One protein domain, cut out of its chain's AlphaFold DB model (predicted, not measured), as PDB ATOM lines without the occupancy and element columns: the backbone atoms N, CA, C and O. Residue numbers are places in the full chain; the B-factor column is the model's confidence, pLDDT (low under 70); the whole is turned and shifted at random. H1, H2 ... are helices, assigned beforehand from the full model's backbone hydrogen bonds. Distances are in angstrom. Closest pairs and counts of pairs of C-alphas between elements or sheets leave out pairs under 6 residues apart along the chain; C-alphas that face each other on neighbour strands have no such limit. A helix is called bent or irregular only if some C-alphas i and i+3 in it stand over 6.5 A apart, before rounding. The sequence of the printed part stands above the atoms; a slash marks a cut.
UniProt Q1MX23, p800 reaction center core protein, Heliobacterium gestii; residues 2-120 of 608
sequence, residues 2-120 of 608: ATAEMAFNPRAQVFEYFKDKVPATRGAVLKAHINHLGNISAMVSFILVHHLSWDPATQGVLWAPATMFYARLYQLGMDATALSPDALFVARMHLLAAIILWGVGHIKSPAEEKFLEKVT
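Overview. This is residues 2 to 120 of the 608 residues of the protein "p800 reaction center core protein" of Heliobacterium gestii (UniProt Q1MX23). What shape does the printed part make? Two long helices, H2 and H5, run side by side in opposite ways as a long pair, with H4 across the last residues of H2 and H3 beyond that end. At the other end of the pair short H6 crosses the first residues of H2, and residues 2 to 25, with short H1, make a mostly irregular tail. What are its make-up and size? The printed part has 119 residues with six named helices, H1 to H6 in order along the chain, and no named strand, and its class is all helix. It is only just loose, close to extended, with a radius of gyration of the C-alphas of 19.9 A, and its C-alphas span 65 by 31 by 23 A, a rod in outline.

Along the chain. Where do the first elements lie? H1 is residues 4 to 7, with C-alpha 4 at (-52.813, -3.939, -23.454). H2 is residues 26 to 49, 35.5 A from first to last C-alpha, starting at C-alpha 26 at (-47.213, 0.989, -31.175). What follows? H3 is residues 56 to 59, H4 is residues 66 to 75 with a length of 14.3 A, and H5 is residues 85 to 105 with a length of 29.7 A. H6 is residues 110 to 116, 9.8 A long, ending at C-alpha 116 at (-53.086, 3.804, -30.884).

Arrangement. What touches the hub, H2? H5 touches it at a shallow tilt of 19 degrees, opposite ways, the closest C-alphas being those of Ser 45 and Ala 91, 3.9 A apart. H4 touches residues 44 to 48 of H2 alone, about perpendicular at 84 degrees, closest at Ile 47 and Ala 66 with C-alphas 5.4 A apart. H6 touches residues 26 to 27 of H2 alone, about perpendicular at 80 degrees, closest at Gly 27 and Glu 113 with C-alphas 5.1 A apart. How do the others stand? H4 and H5 are close but not clearly touching, the C-alphas of Leu 73 and Ala 87 being 7.4 A apart. H1 and H3 touch no helix. What do the backbones show? Each O i to N i+4 pair is within hydrogen-bond range in H4, H5 and H6, and 19 of 20 are in H2, while H1 and H3 are too short for such a pair.

Size, cuts and confidence. How far does it reach? The two C-alphas farthest apart, those of Ala 2 and Thr 58, are 66.1 A apart. Is it continuous? The printed part has no cut, and the link from H1 to H2, residues 8 to 25, is long. Where is confidence low? Residues 2 to 7 are under 70, and the mean pLDDT of the printed part is 94.7.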
ATOM      1  N   ALA A   2     -54.215  -7.771 -17.448       31.00
ATOM      2  CA  ALA A   2     -53.020  -6.984 -17.749       31.00
ATOM      3  C   ALA A   2     -53.405  -5.956 -18.824       31.00
ATOM      4  O   ALA A   2     -54.124  -6.299 -19.764       31.00
ATOM      5  N   THR A   3     -53.013  -4.696 -18.652       38.56
ATOM      6  CA  THR A   3     -53.277  -3.634 -19.628       38.56
ATOM      7  C   THR A   3     -52.637  -3.999 -20.974       38.56
ATOM      8  O   THR A   3     -51.586  -4.637 -21.017       38.56
ATOM      9  N   ALA A   4     -53.264  -3.615 -22.091       44.22
ATOM     10  CA  ALA A   4     -52.813  -3.939 -23.454       44.22
ATOM     11  C   ALA A   4     -51.379  -3.457 -23.788       44.22
ATOM     12  O   ALA A   4     -50.797  -3.893 -24.781       44.22
ATOM     13  N   GLU A   5     -50.804  -2.588 -22.952       36.09
ATOM     14  CA  GLU A   5     -49.408  -2.141 -22.987       36.09
ATOM     15  C   GLU A   5     -48.413  -3.204 -22.492       36.09
ATOM     16  O   GLU A   5     -47.351  -3.362 -23.084       36.09
ATOM     17  N   MET A   6     -48.765  -4.010 -21.481       41.09
ATOM     18  CA  MET A   6     -47.907  -5.112 -21.010       41.09
ATOM     19  C   MET A   6     -47.809  -6.275 -22.017       41.09
ATOM     20  O   MET A   6     -46.909  -7.103 -21.900       41.09
ATOM     21  N   ALA A   7     -48.723  -6.351 -22.992       57.16
ATOM     22  CA  ALA A   7     -48.792  -7.432 -23.981       57.16
ATOM     23  C   ALA A   7     -47.990  -7.156 -25.271       57.16
ATOM     24  O   ALA A   7     -47.572  -8.097 -25.946       57.16
ATOM     25  N   PHE A   8     -47.743  -5.887 -25.622       76.88
ATOM     26  CA  PHE A   8     -46.994  -5.513 -26.827       76.88
ATOM     27  C   PHE A   8     -45.537  -5.178 -26.483       76.88
ATOM     28  O   PHE A   8     -45.194  -4.025 -26.245       76.88
ATOM     29  N   ASN A   9     -44.670  -6.196 -26.469       90.25
ATOM     30  CA  ASN A   9     -43.238  -6.044 -26.184       90.25
ATOM     31  C   ASN A   9     -42.356  -6.717 -27.260       90.25
ATOM     32  O   ASN A   9     -41.742  -7.756 -26.989       90.25
ATOM     33  N   PRO A  10     -42.244  -6.130 -28.470       94.56
ATOM     34  CA  PRO A  10     -41.469  -6.716 -29.566       94.56
ATOM     35  C   PRO A  10     -39.999  -6.970 -29.216       94.56
ATOM     36  O   PRO A  10     -39.415  -7.945 -29.680       94.56
ATOM     37  N   ARG A  11     -39.394  -6.149 -28.344       96.00
ATOM     38  CA  ARG A  11     -37.987  -6.305 -27.930       96.00
ATOM     39  C   ARG A  11     -37.714  -7.623 -27.209       96.00
ATOM     40  O   ARG A  11     -36.621  -8.162 -27.327       96.00
ATOM     41  N   ALA A  12     -38.685  -8.158 -26.473       94.69
ATOM     42  CA  ALA A  12     -38.557  -9.464 -25.825       94.69
ATOM     43  C   ALA A  12     -38.882 -10.639 -26.766       94.69
ATOM     44  O   ALA A  12     -38.687 -11.796 -26.400       94.69
ATOM     45  N   GLN A  13     -39.390 -10.348 -27.964       96.31
ATOM     46  CA  GLN A  13     -39.983 -11.315 -28.885       96.31
ATOM     47  C   GLN A  13     -39.187 -11.463 -30.184       96.31
ATOM     48  O   GLN A  13     -39.650 -12.153 -31.082       96.31
ATOM     49  N   VAL A  14     -38.013 -10.840 -30.305       98.06
ATOM     50  CA  VAL A  14     -37.114 -10.970 -31.462       98.06
ATOM     51  C   VAL A  14     -35.763 -11.548 -31.041       98.06
ATOM     52  O   VAL A  14     -35.393 -11.512 -29.864       98.06
ATOM     53  N   PHE A  15     -35.015 -12.068 -32.013       98.38
ATOM     54  CA  PHE A  15     -33.643 -12.528 -31.801       98.38
ATOM     55  C   PHE A  15     -32.730 -11.418 -31.284       98.38
ATOM     56  O   PHE A  15     -32.953 -10.238 -31.558       98.38
ATOM     57  N   GLU A  16     -31.673 -11.811 -30.570       98.00
ATOM     58  CA  GLU A  16     -30.827 -10.902 -29.782       98.00
ATOM     59  C   GLU A  16     -30.339  -9.687 -30.583       98.00
ATOM     60  O   GLU A  16     -30.464  -8.550 -30.136       98.00
ATOM     61  N   TYR A  17     -29.868  -9.916 -31.812       98.00
ATOM     62  CA  TYR A  17     -29.341  -8.859 -32.679       98.00
ATOM     63  C   TYR A  17     -30.379  -7.790 -33.058       98.00
ATOM     64  O   TYR A  17     -29.994  -6.702 -33.470       98.00
ATOM     65  N   PHE A  18     -31.679  -8.075 -32.966       98.19
ATOM     66  CA  PHE A  18     -32.738  -7.155 -33.389       98.19
ATOM     67  C   PHE A  18     -33.426  -6.436 -32.225       98.19
ATOM     68  O   PHE A  18     -34.235  -5.541 -32.475       98.19
ATOM     69  N   LYS A  19     -33.120  -6.770 -30.966       97.31
ATOM     70  CA  LYS A  19     -33.810  -6.201 -29.793       97.31
ATOM     71  C   LYS A  19     -33.652  -4.684 -29.671       97.31
ATOM     72  O   LYS A  19     -34.571  -3.995 -29.237       97.31
ATOM     73  N   ASP A  20     -32.505  -4.158 -30.077       96.25
ATOM     74  CA  ASP A  20     -32.176  -2.730 -30.094       96.25
ATOM     75  C   ASP A  20     -32.642  -2.008 -31.373       96.25
ATOM     76  O   ASP A  20     -32.634  -0.780 -31.412       96.25
ATOM     77  N   LYS A  21     -33.085  -2.751 -32.397       97.94
ATOM     78  CA  LYS A  21     -33.425  -2.231 -33.738       97.94
ATOM     79  C   LYS A  21     -34.915  -2.312 -34.068       97.94
ATOM     80  O   LYS A  21     -35.403  -1.538 -34.886       97.94
ATOM     81  N   VAL A  22     -35.640  -3.255 -33.465       97.81
ATOM     82  CA  VAL A  22     -37.073  -3.433 -33.714       97.81
ATOM     83  C   VAL A  22     -37.865  -2.229 -33.176       97.81
ATOM     84  O   VAL A  22     -37.596  -1.778 -32.055       97.81
ATOM     85  N   PRO A  23     -38.860  -1.708 -33.920       97.31
ATOM     86  CA  PRO A  23     -39.778  -0.705 -33.391       97.31
ATOM     87  C   PRO A  23     -40.459  -1.216 -32.113       97.31
ATOM     88  O   PRO A  23     -41.173  -2.216 -32.122       97.31
ATOM     89  N   ALA A  24     -40.192  -0.548 -30.991       94.19
ATOM     90  CA  ALA A  24     -40.473  -1.091 -29.660       94.19
ATOM     91  C   ALA A  24     -41.855  -0.722 -29.097       94.19
ATOM     92  O   ALA A  24     -42.260  -1.271 -28.077       94.19
ATOM     93  N   THR A  25     -42.567   0.211 -29.731       95.19
ATOM     94  CA  THR A  25     -43.874   0.715 -29.284       95.19
ATOM     95  C   THR A  25     -44.856   0.768 -30.451       95.19
ATOM     96  O   THR A  25     -44.450   0.780 -31.614       95.19
ATOM     97  N   ARG A  26     -46.160   0.842 -30.154       93.69
ATOM     98  CA  ARG A  26     -47.213   0.989 -31.175       93.69
ATOM     99  C   ARG A  26     -46.981   2.208 -32.072       93.69
ATOM    100  O   ARG A  26     -47.081   2.097 -33.290       93.69
ATOM    101  N   GLY A  27     -46.605   3.338 -31.467       96.00
ATOM    102  CA  GLY A  27     -46.226   4.555 -32.185       96.00
ATOM    103  C   GLY A  27     -45.050   4.329 -33.128       96.00
ATOM    104  O   GLY A  27     -45.145   4.641 -34.311       96.00
ATOM    105  N   ALA A  28     -43.969   3.707 -32.643       97.19
ATOM    106  CA  ALA A  28     -42.793   3.434 -33.465       97.19
ATOM    107  C   ALA A  28     -43.106   2.513 -34.660       97.19
ATOM    108  O   ALA A  28     -42.576   2.729 -35.747       97.19
ATOM    109  N   VAL A  29     -43.984   1.516 -34.489       97.75
ATOM    110  CA  VAL A  29     -44.442   0.656 -35.595       97.75
ATOM    111  C   VAL A  29     -45.231   1.457 -36.630       97.75
ATOM    112  O   VAL A  29     -44.946   1.342 -37.820       97.75
ATOM    113  N   LEU A  30     -46.172   2.308 -36.205       98.00
ATOM    114  CA  LEU A  30     -46.911   3.160 -37.142       98.00
ATOM    115  C   LEU A  30     -45.964   4.093 -37.909       98.00
ATOM    116  O   LEU A  30     -46.066   4.198 -39.129       98.00
ATOM    117  N   LYS A  31     -45.003   4.719 -37.223       98.19
ATOM    118  CA  LYS A  31     -43.989   5.568 -37.862       98.19
ATOM    119  C   LYS A  31     -43.137   4.792 -38.868       98.19
ATOM    120  O   LYS A  31     -42.888   5.293 -39.961       98.19
ATOM    121  N   ALA A  32     -42.770   3.547 -38.562       98.38
ATOM    122  CA  ALA A  32     -42.094   2.674 -39.518       98.38
ATOM    123  C   ALA A  32     -42.965   2.377 -40.757       98.38
ATOM    124  O   ALA A  32     -42.451   2.416 -41.873       98.38
ATOM    125  N   HIS A  33     -44.274   2.150 -40.594       98.56
ATOM    126  CA  HIS A  33     -45.198   1.977 -41.723       98.56
ATOM    127  C   HIS A  33     -45.317   3.247 -42.580       98.56
ATOM    128  O   HIS A  33     -45.268   3.159 -43.804       98.56
ATOM    129  N   ILE A  34     -45.416   4.426 -41.959       98.62
ATOM    130  CA  ILE A  34     -45.456   5.716 -42.668       98.62
ATOM    131  C   ILE A  34     -44.156   5.931 -43.457       98.62
ATOM    132  O   ILE A  34     -44.198   6.257 -44.642       98.62
ATOM    133  N   ASN A  35     -43.000   5.670 -42.841       98.69
ATOM    134  CA  ASN A  35     -41.711   5.760 -43.527       98.69
ATOM    135  C   ASN A  35     -41.596   4.762 -44.687       98.69
ATOM    136  O   ASN A  35     -41.043   5.097 -45.732       98.69
ATOM    137  N   HIS A  36     -42.155   3.559 -44.538       98.62
ATOM    138  CA  HIS A  36     -42.216   2.580 -45.619       98.62
ATOM    139  C   HIS A  36     -43.083   3.058 -46.796       98.62
ATOM    140  O   HIS A  36     -42.686   2.871 -47.944       98.62
ATOM    141  N   LEU A  37     -44.213   3.735 -46.547       98.69
ATOM    142  CA  LEU A  37     -44.978   4.399 -47.614       98.69
ATOM    143  C   LEU A  37     -44.136   5.478 -48.312       98.69
ATOM    144  O   LEU A  37     -44.141   5.552 -49.539       98.69
ATOM    145  N   GLY A  38     -43.350   6.244 -47.547       98.62
ATOM    146  CA  GLY A  38     -42.379   7.190 -48.099       98.62
ATOM    147  C   GLY A  38     -41.365   6.520 -49.030       98.62
ATOM    148  O   GLY A  38     -41.121   7.018 -50.126       98.62
ATOM    149  N   ASN A  39     -40.851   5.341 -48.663       98.69
ATOM    150  CA  ASN A  39     -39.933   4.567 -49.507       98.69
ATOM    151  C   ASN A  39     -40.584   4.121 -50.825       98.69
ATOM    152  O   ASN A  39     -39.938   4.183 -51.871       98.69
ATOM    153  N   ILE A  40     -41.854   3.694 -50.788       98.38
ATOM    154  CA  ILE A  40     -42.606   3.307 -51.992       98.38
ATOM    155  C   ILE A  40     -42.725   4.507 -52.939       98.38
ATOM    156  O   ILE A  40     -42.357   4.403 -54.109       98.38
ATOM    157  N   SER A  41     -43.184   5.658 -52.440       98.56
ATOM    158  CA  SER A  41     -43.327   6.870 -53.255       98.56
ATOM    159  C   SER A  41     -41.976   7.378 -53.779       98.56
ATOM    160  O   SER A  41     -41.863   7.733 -54.952       98.56
ATOM    161  N   ALA A  42     -40.924   7.342 -52.960       98.69
ATOM    162  CA  ALA A  42     -39.585   7.753 -53.373       98.69
ATOM    163  C   ALA A  42     -39.018   6.866 -54.487       98.69
ATOM    164  O   ALA A  42     -38.418   7.384 -55.425       98.69
ATOM    165  N   MET A  43     -39.234   5.546 -54.421       98.62
ATOM    166  CA  MET A  43     -38.787   4.623 -55.466       98.62
ATOM    167  C   MET A  43     -39.443   4.941 -56.815       98.62
ATOM    168  O   MET A  43     -38.741   4.987 -57.823       98.62
ATOM    169  N   VAL A  44     -40.755   5.213 -56.828       98.56
ATOM    170  CA  VAL A  44     -41.477   5.639 -58.042       98.56
ATOM    171  C   VAL A  44     -40.878   6.931 -58.596       98.56
ATOM    172  O   VAL A  44     -40.573   7.008 -59.782       98.56
ATOM    173  N   SER A  45     -40.655   7.935 -57.741       98.62
ATOM    174  CA  SER A  45     -40.032   9.189 -58.171       98.62
ATOM    175  C   SER A  45     -38.641   8.980 -58.756       98.62
ATOM    176  O   SER A  45     -38.315   9.588 -59.771       98.62
ATOM    177  N   PHE A  46     -37.807   8.185 -58.089       98.75
ATOM    178  CA  PHE A  46     -36.424   7.980 -58.487       98.75
ATOM    179  C   PHE A  46     -36.353   7.294 -59.849       98.75
ATOM    180  O   PHE A  46     -35.655   7.773 -60.738       98.75
ATOM    181  N   ILE A  47     -37.108   6.209 -60.033       98.44
ATOM    182  CA  ILE A  47     -36.986   5.362 -61.221       98.44
ATOM    183  C   ILE A  47     -37.607   5.970 -62.484       98.44
ATOM    184  O   ILE A  47     -37.258   5.584 -63.594       98.44
ATOM    185  N   LEU A  48     -38.518   6.935 -62.336       98.69
ATOM    186  CA  LEU A  48     -39.058   7.674 -63.477       98.69
ATOM    187  C   LEU A  48     -38.079   8.727 -64.024       98.69
ATOM    188  O   LEU A  48     -38.260   9.192 -65.146       98.69
ATOM    189  N   VAL A  49     -37.041   9.092 -63.262       98.75
ATOM    190  CA  VAL A  49     -36.084  10.155 -63.622       98.75
ATOM    191  C   VAL A  49     -34.675   9.613 -63.844       98.75
ATOM    192  O   VAL A  49     -33.962  10.061 -64.739       98.75
ATOM    193  N   HIS A  50     -34.257   8.658 -63.023       98.56
ATOM    194  CA  HIS A  50     -32.907   8.120 -63.006       98.56
ATOM    195  C   HIS A  50     -32.885   6.672 -63.485       98.56
ATOM    196  O   HIS A  50     -33.889   5.966 -63.438       98.56
ATOM    197  N   HIS A  51     -31.700   6.226 -63.905       98.44
ATOM    198  CA  HIS A  51     -31.458   4.866 -64.388       98.44
ATOM    199  C   HIS A  51     -32.349   4.493 -65.588       98.44
ATOM    200  O   HIS A  51     -32.888   3.392 -65.647       98.44
ATOM    201  N   LEU A  52     -32.509   5.420 -66.537       98.56
ATOM    202  CA  LEU A  52     -33.281   5.184 -67.759       98.56
ATOM    203  C   LEU A  52     -32.403   4.551 -68.848       98.56
ATOM    204  O   LEU A  52     -32.730   3.490 -69.376       98.56
ATOM    205  N   SER A  53     -31.291   5.213 -69.155       98.69
ATOM    206  CA  SER A  53     -30.244   4.850 -70.117       98.69
ATOM    207  C   SER A  53     -29.075   5.836 -69.942       98.69
ATOM    208  O   SER A  53     -29.137   6.705 -69.062       98.69
ATOM    209  N   TRP A  54     -28.010   5.724 -70.741       98.50
ATOM    210  CA  TRP A  54     -26.916   6.702 -70.715       98.50
ATOM    211  C   TRP A  54     -27.344   8.048 -71.310       98.50
ATOM    212  O   TRP A  54     -27.038   9.090 -70.734       98.50
ATOM    213  N   ASP A  55     -28.086   8.018 -72.421       98.31
ATOM    214  CA  ASP A  55     -28.699   9.188 -73.054       98.31
ATOM    215  C   ASP A  55     -30.183   8.921 -73.378       98.31
ATOM    216  O   ASP A  55     -30.509   8.377 -74.438       98.31
ATOM    217  N   PRO A  56     -31.116   9.326 -72.495       98.19
ATOM    218  CA  PRO A  56     -32.543   9.075 -72.686       98.19
ATOM    219  C   PRO A  56     -33.154   9.745 -73.920       98.19
ATOM    220  O   PRO A  56     -34.193   9.283 -74.388       98.19
ATOM    221  N   ALA A  57     -32.532  10.799 -74.465       97.38
ATOM    222  CA  ALA A  57     -33.057  11.498 -75.637       97.38
ATOM    223  C   ALA A  57     -32.928  10.662 -76.921       97.38
ATOM    224  O   ALA A  57     -33.771  10.768 -77.811       97.38
ATOM    225  N   THR A  58     -31.897   9.820 -77.012       97.81
ATOM    226  CA  THR A  58     -31.633   8.968 -78.181       97.81
ATOM    227  C   THR A  58     -31.914   7.492 -77.907       97.81
ATOM    228  O   THR A  58     -32.404   6.777 -78.782       97.81
ATOM    229  N   GLN A  59     -31.647   7.024 -76.686       98.25
ATOM    230  CA  GLN A  59     -31.788   5.620 -76.298       98.25
ATOM    231  C   GLN A  59     -33.150   5.302 -75.671       98.25
ATOM    232  O   GLN A  59     -33.486   4.128 -75.522       98.25
ATOM    233  N   GLY A  60     -33.937   6.316 -75.296       98.56
ATOM    234  CA  GLY A  60     -35.180   6.132 -74.549       98.56
ATOM    235  C   GLY A  60     -34.942   5.485 -73.180       98.56
ATOM    236  O   GLY A  60     -33.880   5.642 -72.573       98.56
ATOM    237  N   VAL A  61     -35.936   4.745 -72.683       98.75
ATOM    238  CA  VAL A  61     -35.825   3.970 -71.436       98.75
ATOM    239  C   VAL A  61     -35.445   2.533 -71.763       98.75
ATOM    240  O   VAL A  61     -36.225   1.805 -72.377       98.75
ATOM    241  N   LEU A  62     -34.259   2.127 -71.324       98.69
ATOM    242  CA  LEU A  62     -33.645   0.849 -71.662       98.69
ATOM    243  C   LEU A  62     -33.418  -0.032 -70.423       98.69
ATOM    244  O   LEU A  62     -33.583  -1.248 -70.491       98.69
ATOM    245  N   TRP A  63     -33.063   0.549 -69.277       98.62
ATOM    246  CA  TRP A  63     -32.666  -0.226 -68.100       98.62
ATOM    247  C   TRP A  63     -33.841  -0.651 -67.215       98.62
ATOM    248  O   TRP A  63     -34.827   0.065 -67.023       98.62
ATOM    249  N   ALA A  64     -33.700  -1.824 -66.602       95.12
ATOM    250  CA  ALA A  64     -34.577  -2.256 -65.529       95.12
ATOM    251  C   ALA A  64     -34.193  -1.586 -64.189       95.12
ATOM    252  O   ALA A  64     -33.007  -1.390 -63.923       95.12
ATOM    253  N   PRO A  65     -35.158  -1.298 -63.293       97.19
ATOM    254  CA  PRO A  65     -36.594  -1.545 -63.438       97.19
ATOM    255  C   PRO A  65     -37.383  -0.433 -64.161       97.19
ATOM    256  O   PRO A  65     -38.604  -0.551 -64.251       97.19
ATOM    257  N   ALA A  66     -36.742   0.628 -64.671       98.75
ATOM    258  CA  ALA A  66     -37.426   1.796 -65.243       98.75
ATOM    259  C   ALA A  66     -38.381   1.452 -66.393       98.75
ATOM    260  O   ALA A  66     -39.499   1.966 -66.434       98.75
ATOM    261  N   THR A  67     -38.000   0.515 -67.262       98.69
ATOM    262  CA  THR A  67     -38.846   0.019 -68.361       98.69
ATOM    263  C   THR A  67     -40.241  -0.424 -67.907       98.69
ATOM    264  O   THR A  67     -41.227  -0.095 -68.563       98.69
ATOM    265  N   MET A  68     -40.367  -1.104 -66.761       98.69
ATOM    266  CA  MET A  68     -41.665  -1.554 -66.236       98.69
ATOM    267  C   MET A  68     -42.536  -0.391 -65.735       98.69
ATOM    268  O   MET A  68     -43.757  -0.426 -65.883       98.69
ATOM    269  N   PHE A  69     -41.931   0.656 -65.167       98.75
ATOM    270  CA  PHE A  69     -42.661   1.848 -64.716       98.75
ATOM    271  C   PHE A  69     -43.101   2.724 -65.895       98.75
ATOM    272  O   PHE A  69     -44.220   3.232 -65.892       98.75
ATOM    273  N   TYR A  70     -42.283   2.835 -66.939       98.81
ATOM    274  CA  TYR A  70     -42.672   3.529 -68.167       98.81
ATOM    275  C   TYR A  70     -43.735   2.764 -68.963       98.81
ATOM    276  O   TYR A  70     -44.674   3.380 -69.467       98.81
ATOM    277  N   ALA A  71     -43.698   1.427 -68.965       98.81
ATOM    278  CA  ALA A  71     -44.804   0.624 -69.485       98.81
ATOM    279  C   ALA A  71     -46.126   0.927 -68.751       98.81
ATOM    280  O   ALA A  71     -47.194   0.924 -69.363       98.81
ATOM    281  N   ARG A  72     -46.078   1.244 -67.449       98.75
ATOM    282  CA  ARG A  72     -47.264   1.679 -66.695       98.75
ATOM    283  C   ARG A  72     -47.744   3.067 -67.113       98.75
ATOM    284  O   ARG A  72     -48.948   3.221 -67.276       98.75
ATOM    285  N   LEU A  73     -46.856   4.040 -67.338       98.69
ATOM    286  CA  LEU A  73     -47.249   5.347 -67.899       98.69
ATOM    287  C   LEU A  73     -47.941   5.182 -69.258       98.69
ATOM    288  O   LEU A  73     -49.008   5.750 -69.482       98.69
ATOM    289  N   TYR A  74     -47.385   4.319 -70.111       98.69
ATOM    290  CA  TYR A  74     -47.973   3.966 -71.398       98.69
ATOM    291  C   TYR A  74     -49.386   3.386 -71.248       98.69
ATOM    292  O   TYR A  74     -50.319   3.860 -71.891       98.69
ATOM    293  N   GLN A  75     -49.579   2.412 -70.353       98.69
ATOM    294  CA  GLN A  75     -50.898   1.817 -70.104       98.69
ATOM    295  C   GLN A  75     -51.921   2.839 -69.588       98.69
ATOM    296  O   GLN A  75     -53.109   2.735 -69.890       98.69
ATOM    297  N   LEU A  76     -51.470   3.828 -68.817       98.56
ATOM    298  CA  LEU A  76     -52.310   4.908 -68.300       98.56
ATOM    299  C   LEU A  76     -52.699   5.934 -69.379       98.56
ATOM    300  O   LEU A  76     -53.488   6.827 -69.092       98.56
ATOM    301  N   GLY A  77     -52.191   5.808 -70.610       97.88
ATOM    302  CA  GLY A  77     -52.472   6.741 -71.704       97.88
ATOM    303  C   GLY A  77     -51.733   8.076 -71.583       97.88
ATOM    304  O   GLY A  77     -52.144   9.045 -72.217       97.88
ATOM    305  N   MET A  78     -50.673   8.127 -70.769       98.44
ATOM    306  CA  MET A  78     -49.800   9.295 -70.604       98.44
ATOM    307  C   MET A  78     -48.681   9.292 -71.656       98.44
ATOM    308  O   MET A  78     -48.393   8.253 -72.261       98.44
ATOM    309  N   ASP A  79     -48.004  10.428 -71.844       98.31
ATOM    310  CA  ASP A  79     -46.776  10.473 -72.643       98.31
ATOM    311  C   ASP A  79     -45.666   9.672 -71.944       98.31
ATOM    312  O   ASP A  79     -45.095  10.097 -70.936       98.31
ATOM    313  N   ALA A  80     -45.365   8.491 -72.485       98.31
ATOM    314  CA  ALA A  80     -44.363   7.569 -71.962       98.31
ATOM    315  C   ALA A  80     -42.968   7.784 -72.581       98.31
ATOM    316  O   ALA A  80     -42.112   6.905 -72.478       98.31
ATOM    317  N   THR A  81     -42.715   8.932 -73.222       98.44
ATOM    318  CA  THR A  81     -41.362   9.336 -73.635       98.44
ATOM    319  C   THR A  81     -40.485   9.538 -72.399       98.44
ATOM    320  O   THR A  81     -40.939  10.070 -71.383       98.44
ATOM    321  N   ALA A  82     -39.217   9.125 -72.464       98.44
ATOM    322  CA  ALA A  82     -38.271   9.311 -71.366       98.44
ATOM    323  C   ALA A  82     -38.217  10.790 -70.942       98.44
ATOM    324  O   ALA A  82     -37.985  11.666 -71.771       98.44
ATOM    325  N   LEU A  83     -38.423  11.058 -69.648       98.50
ATOM    326  CA  LEU A  83     -38.436  12.411 -69.073       98.50
ATOM    327  C   LEU A  83     -39.494  13.355 -69.683       98.50
ATOM    328  O   LEU A  83     -39.317  14.577 -69.648       98.50
ATOM    329  N   SER A  84     -40.605  12.815 -70.199       98.69
ATOM    330  CA  SER A  84     -41.755  13.615 -70.633       98.69
ATOM    331  C   SER A  84     -42.289  14.511 -69.500       98.69
ATOM    332  O   SER A  84     -42.084  14.218 -68.312       98.69
ATOM    333  N   PRO A  85     -43.021  15.598 -69.820       98.75
ATOM    334  CA  PRO A  85     -43.680  16.419 -68.804       98.75
ATOM    335  C   PRO A  85     -44.571  15.600 -67.858       98.75
ATOM    336  O   PRO A  85     -44.553  15.835 -66.649       98.75
ATOM    337  N   ASP A  86     -45.272  14.601 -68.397       98.56
ATOM    338  CA  ASP A  86     -46.108  13.660 -67.650       98.56
ATOM    339  C   ASP A  86     -45.282  12.822 -66.667       98.56
ATOM    340  O   ASP A  86     -45.573  12.801 -65.466       98.56
ATOM    341  N   ALA A  87     -44.207  12.181 -67.140       98.56
ATOM    342  CA  ALA A  87     -43.321  11.378 -66.301       98.56
ATOM    343  C   ALA A  87     -42.690  12.219 -65.178       98.56
ATOM    344  O   ALA A  87     -42.661  11.798 -64.018       98.56
ATOM    345  N   LEU A  88     -42.238  13.438 -65.495       98.69
ATOM    346  CA  LEU A  88     -41.653  14.363 -64.524       98.69
ATOM    347  C   LEU A  88     -42.681  14.870 -63.508       98.69
ATOM    348  O   LEU A  88     -42.347  15.008 -62.328       98.69
ATOM    349  N   PHE A  89     -43.917  15.145 -63.931       98.75
ATOM    350  CA  PHE A  89     -44.993  15.530 -63.022       98.75
ATOM    351  C   PHE A  89     -45.304  14.398 -62.040       98.75
ATOM    352  O   PHE A  89     -45.275  14.616 -60.825       98.75
ATOM    353  N   VAL A  90     -45.508  13.178 -62.547       98.75
ATOM    354  CA  VAL A  90     -45.749  11.988 -61.719       98.75
ATOM    355  C   VAL A  90     -44.599  11.788 -60.737       98.75
ATOM    356  O   VAL A  90     -44.843  11.642 -59.536       98.75
ATOM    357  N   ALA A  91     -43.351  11.847 -61.205       98.69
ATOM    358  CA  ALA A  91     -42.178  11.672 -60.360       98.69
ATOM    359  C   ALA A  91     -42.115  12.714 -59.232       98.69
ATOM    360  O   ALA A  91     -41.993  12.358 -58.062       98.69
ATOM    361  N   ARG A  92     -42.267  14.005 -59.554       98.69
ATOM    362  CA  ARG A  92     -42.180  15.100 -58.572       98.69
ATOM    363  C   ARG A  92     -43.305  15.056 -57.540       98.69
ATOM    364  O   ARG A  92     -43.055  15.336 -56.370       98.69
ATOM    365  N   MET A  93     -44.520  14.673 -57.937       98.75
ATOM    366  CA  MET A  93     -45.627  14.489 -56.993       98.75
ATOM    367  C   MET A  93     -45.371  13.318 -56.039       98.75
ATOM    368  O   MET A  93     -45.618  13.438 -54.838       98.75
ATOM    369  N   HIS A  94     -44.795  12.217 -56.530       98.81
ATOM    370  CA  HIS A  94     -44.392  11.100 -55.674       98.81
ATOM    371  C   HIS A  94     -43.216  11.464 -54.752       98.81
ATOM    372  O   HIS A  94     -43.197  11.029 -53.601       98.81
ATOM    373  N   LEU A  95     -42.279  12.310 -55.197       98.69
ATOM    374  CA  LEU A  95     -41.215  12.835 -54.338       98.69
ATOM    375  C   LEU A  95     -41.775  13.703 -53.210       98.69
ATOM    376  O   LEU A  95     -41.390  13.537 -52.054       98.69
ATOM    377  N   LEU A  96     -42.703  14.608 -53.534       98.75
ATOM    378  CA  LEU A  96     -43.370  15.447 -52.543       98.75
ATOM    379  C   LEU A  96     -44.099  14.587 -51.502       98.75
ATOM    380  O   LEU A  96     -43.924  14.801 -50.302       98.75
ATOM    381  N   ALA A  97     -44.855  13.578 -51.948       98.69
ATOM    382  CA  ALA A  97     -45.511  12.628 -51.055       98.69
ATOM    383  C   ALA A  97     -44.501  11.892 -50.159       98.69
ATOM    384  O   ALA A  97     -44.718  11.797 -48.951       98.69
ATOM    385  N   ALA A  98     -43.373  11.435 -50.714       98.69
ATOM    386  CA  ALA A  98     -42.320  10.774 -49.948       98.69
ATOM    387  C   ALA A  98     -41.735  11.676 -48.853       98.69
ATOM    388  O   ALA A  98     -41.622  11.251 -47.704       98.69
ATOM    389  N   ILE A  99     -41.427  12.933 -49.184       98.69
ATOM    390  CA  ILE A  99     -40.881  13.913 -48.236       98.69
ATOM    391  C   ILE A  99     -41.884  14.206 -47.118       98.69
ATOM    392  O   ILE A  99     -41.497  14.231 -45.950       98.69
ATOM    393  N   ILE A 100     -43.169  14.382 -47.444       98.75
ATOM    394  CA  ILE A 100     -44.220  14.602 -46.438       98.75
ATOM    395  C   ILE A 100     -44.323  13.391 -45.506       98.75
ATOM    396  O   ILE A 100     -44.319  13.551 -44.283       98.75
ATOM    397  N   LEU A 101     -44.377  12.181 -46.068       98.75
ATOM    398  CA  LEU A 101     -44.484  10.942 -45.299       98.75
ATOM    399  C   LEU A 101     -43.270  10.742 -44.389       98.75
ATOM    400  O   LEU A 101     -43.448  10.484 -43.203       98.75
ATOM    401  N   TRP A 102     -42.047  10.928 -44.887       98.62
ATOM    402  CA  TRP A 102     -40.850  10.852 -44.048       98.62
ATOM    403  C   TRP A 102     -40.802  11.954 -42.995       98.62
ATOM    404  O   TRP A 102     -40.434  11.671 -41.856       98.62
ATOM    405  N   GLY A 103     -41.225  13.177 -43.323       98.38
ATOM    406  CA  GLY A 103     -41.347  14.263 -42.353       98.38
ATOM    407  C   GLY A 103     -42.251  13.868 -41.183       98.38
ATOM    408  O   GLY A 103     -41.838  13.928 -40.027       98.38
ATOM    409  N   VAL A 104     -43.452  13.358 -41.469       97.69
ATOM    410  CA  VAL A 104     -44.395  12.870 -40.443       97.69
ATOM    411  C   VAL A 104     -43.880  11.611 -39.731       97.69
ATOM    412  O   VAL A 104     -44.114  11.428 -38.533       97.69
ATOM    413  N   GLY A 105     -43.190  10.730 -40.452       97.62
ATOM    414  CA  GLY A 105     -42.675   9.455 -39.958       97.62
ATOM    415  C   GLY A 105     -41.454   9.579 -39.039       97.62
ATOM    416  O   GLY A 105     -41.194   8.665 -38.260       97.62
ATOM    417  N   HIS A 106     -40.735  10.704 -39.069       98.12
ATOM    418  CA  HIS A 106     -39.580  10.967 -38.195       98.12
ATOM    419  C   HIS A 106     -39.882  11.958 -37.061       98.12
ATOM    420  O   HIS A 106     -39.014  12.224 -36.230       98.12
ATOM    421  N   ILE A 107     -41.114  12.469 -36.979       97.50
ATOM    422  CA  ILE A 107     -41.573  13.335 -35.886       97.50
ATOM    423  C   ILE A 107     -42.463  12.530 -34.936       97.50
ATOM    424  O   ILE A 107     -43.404  11.851 -35.350       97.50
ATOM    425  N   LYS A 108     -42.180  12.619 -33.633       96.25
ATOM    426  CA  LYS A 108     -43.002  11.983 -32.597       96.25
ATOM    427  C   LYS A 108     -44.363  12.677 -32.488       96.25
ATOM    428  O   LYS A 108     -44.433  13.901 -32.418       96.25
ATOM    429  N   SER A 109     -45.438  11.893 -32.388       96.50
ATOM    430  CA  SER A 109     -46.819  12.396 -32.343       96.50
ATOM    431  C   SER A 109     -47.559  11.856 -31.105       96.50
ATOM    432  O   SER A 109     -48.278  10.865 -31.208       96.50
ATOM    433  N   PRO A 110     -47.434  12.483 -29.917       95.94
ATOM    434  CA  PRO A 110     -47.980  11.929 -28.669       95.94
ATOM    435  C   PRO A 110     -49.501  11.710 -28.669       95.94
ATOM    436  O   PRO A 110     -49.992  10.741 -28.095       95.94
ATOM    437  N   ALA A 111     -50.265  12.588 -29.329       96.75
ATOM    438  CA  ALA A 111     -51.715  12.424 -29.455       96.75
ATOM    439  C   ALA A 111     -52.096  11.200 -30.313       96.75
ATOM    440  O   ALA A 111     -53.051  10.496 -29.985       96.75
ATOM    441  N   GLU A 112     -51.321  10.917 -31.368       96.56
ATOM    442  CA  GLU A 112     -51.461   9.722 -32.212       96.56
ATOM    443  C   GLU A 112     -51.128   8.457 -31.407       96.56
ATOM    444  O   GLU A 112     -51.901   7.502 -31.417       96.56
ATOM    445  N   GLU A 113     -50.050   8.477 -30.619       94.06
ATOM    446  CA  GLU A 113     -49.668   7.363 -29.737       94.06
ATOM    447  C   GLU A 113     -50.776   7.017 -28.732       94.06
ATOM    448  O   GLU A 113     -51.185   5.858 -28.639       94.06
ATOM    449  N   LYS A 114     -51.345   8.031 -28.068       94.69
ATOM    450  CA  LYS A 114     -52.451   7.853 -27.114       94.69
ATOM    451  C   LYS A 114     -53.717   7.291 -27.770       94.69
ATOM    452  O   LYS A 114     -54.517   6.611 -27.127       94.69
ATOM    453  N   PHE A 115     -53.940   7.583 -29.050       96.69
ATOM    454  CA  PHE A 115     -55.031   6.973 -29.804       96.69
ATOM    455  C   PHE A 115     -54.739   5.499 -30.127       96.69
ATOM    456  O   PHE A 115     -55.619   4.655 -29.952       96.69
ATOM    457  N   LEU A 116     -53.504   5.166 -30.521       95.06
ATOM    458  CA  LEU A 116     -53.086   3.804 -30.884       95.06
ATOM    459  C   LEU A 116     -53.182   2.787 -29.741       95.06
ATOM    460  O   LEU A 116     -53.354   1.592 -29.996       95.06
ATOM    461  N   GLU A 117     -53.120   3.230 -28.488       92.31
ATOM    462  CA  GLU A 117     -53.393   2.386 -27.315       92.31
ATOM    463  C   GLU A 117     -54.808   1.776 -27.345       92.31
ATOM    464  O   GLU A 117     -55.028   0.682 -26.828       92.31
ATOM    465  N   LYS A 118     -55.765   2.450 -28.000       94.62
ATOM    466  CA  LYS A 118     -57.178   2.036 -28.099       94.62
ATOM    467  C   LYS A 118     -57.490   1.202 -29.349       94.62
ATOM    468  O   LYS A 118     -58.628   0.749 -29.524       94.62
ATOM    469  N   VAL A 119     -56.508   1.028 -30.232       94.94
ATOM    470  CA  VAL A 119     -56.653   0.318 -31.509       94.94
ATOM    471  C   VAL A 119     -56.335  -1.166 -31.314       94.94
ATOM    472  O   VAL A 119     -55.345  -1.519 -30.680       94.94
ATOM    473  N   THR A 120     -57.163  -2.059 -31.855       95.56
ATOM    474  CA  THR A 120     -56.862  -3.503 -31.928       95.56
ATOM    475  C   THR A 120     -56.516  -3.874 -33.364       95.56
ATOM    476  O   THR A 120     -56.838  -3.119 -34.285       95.56
TER     477      THR A 120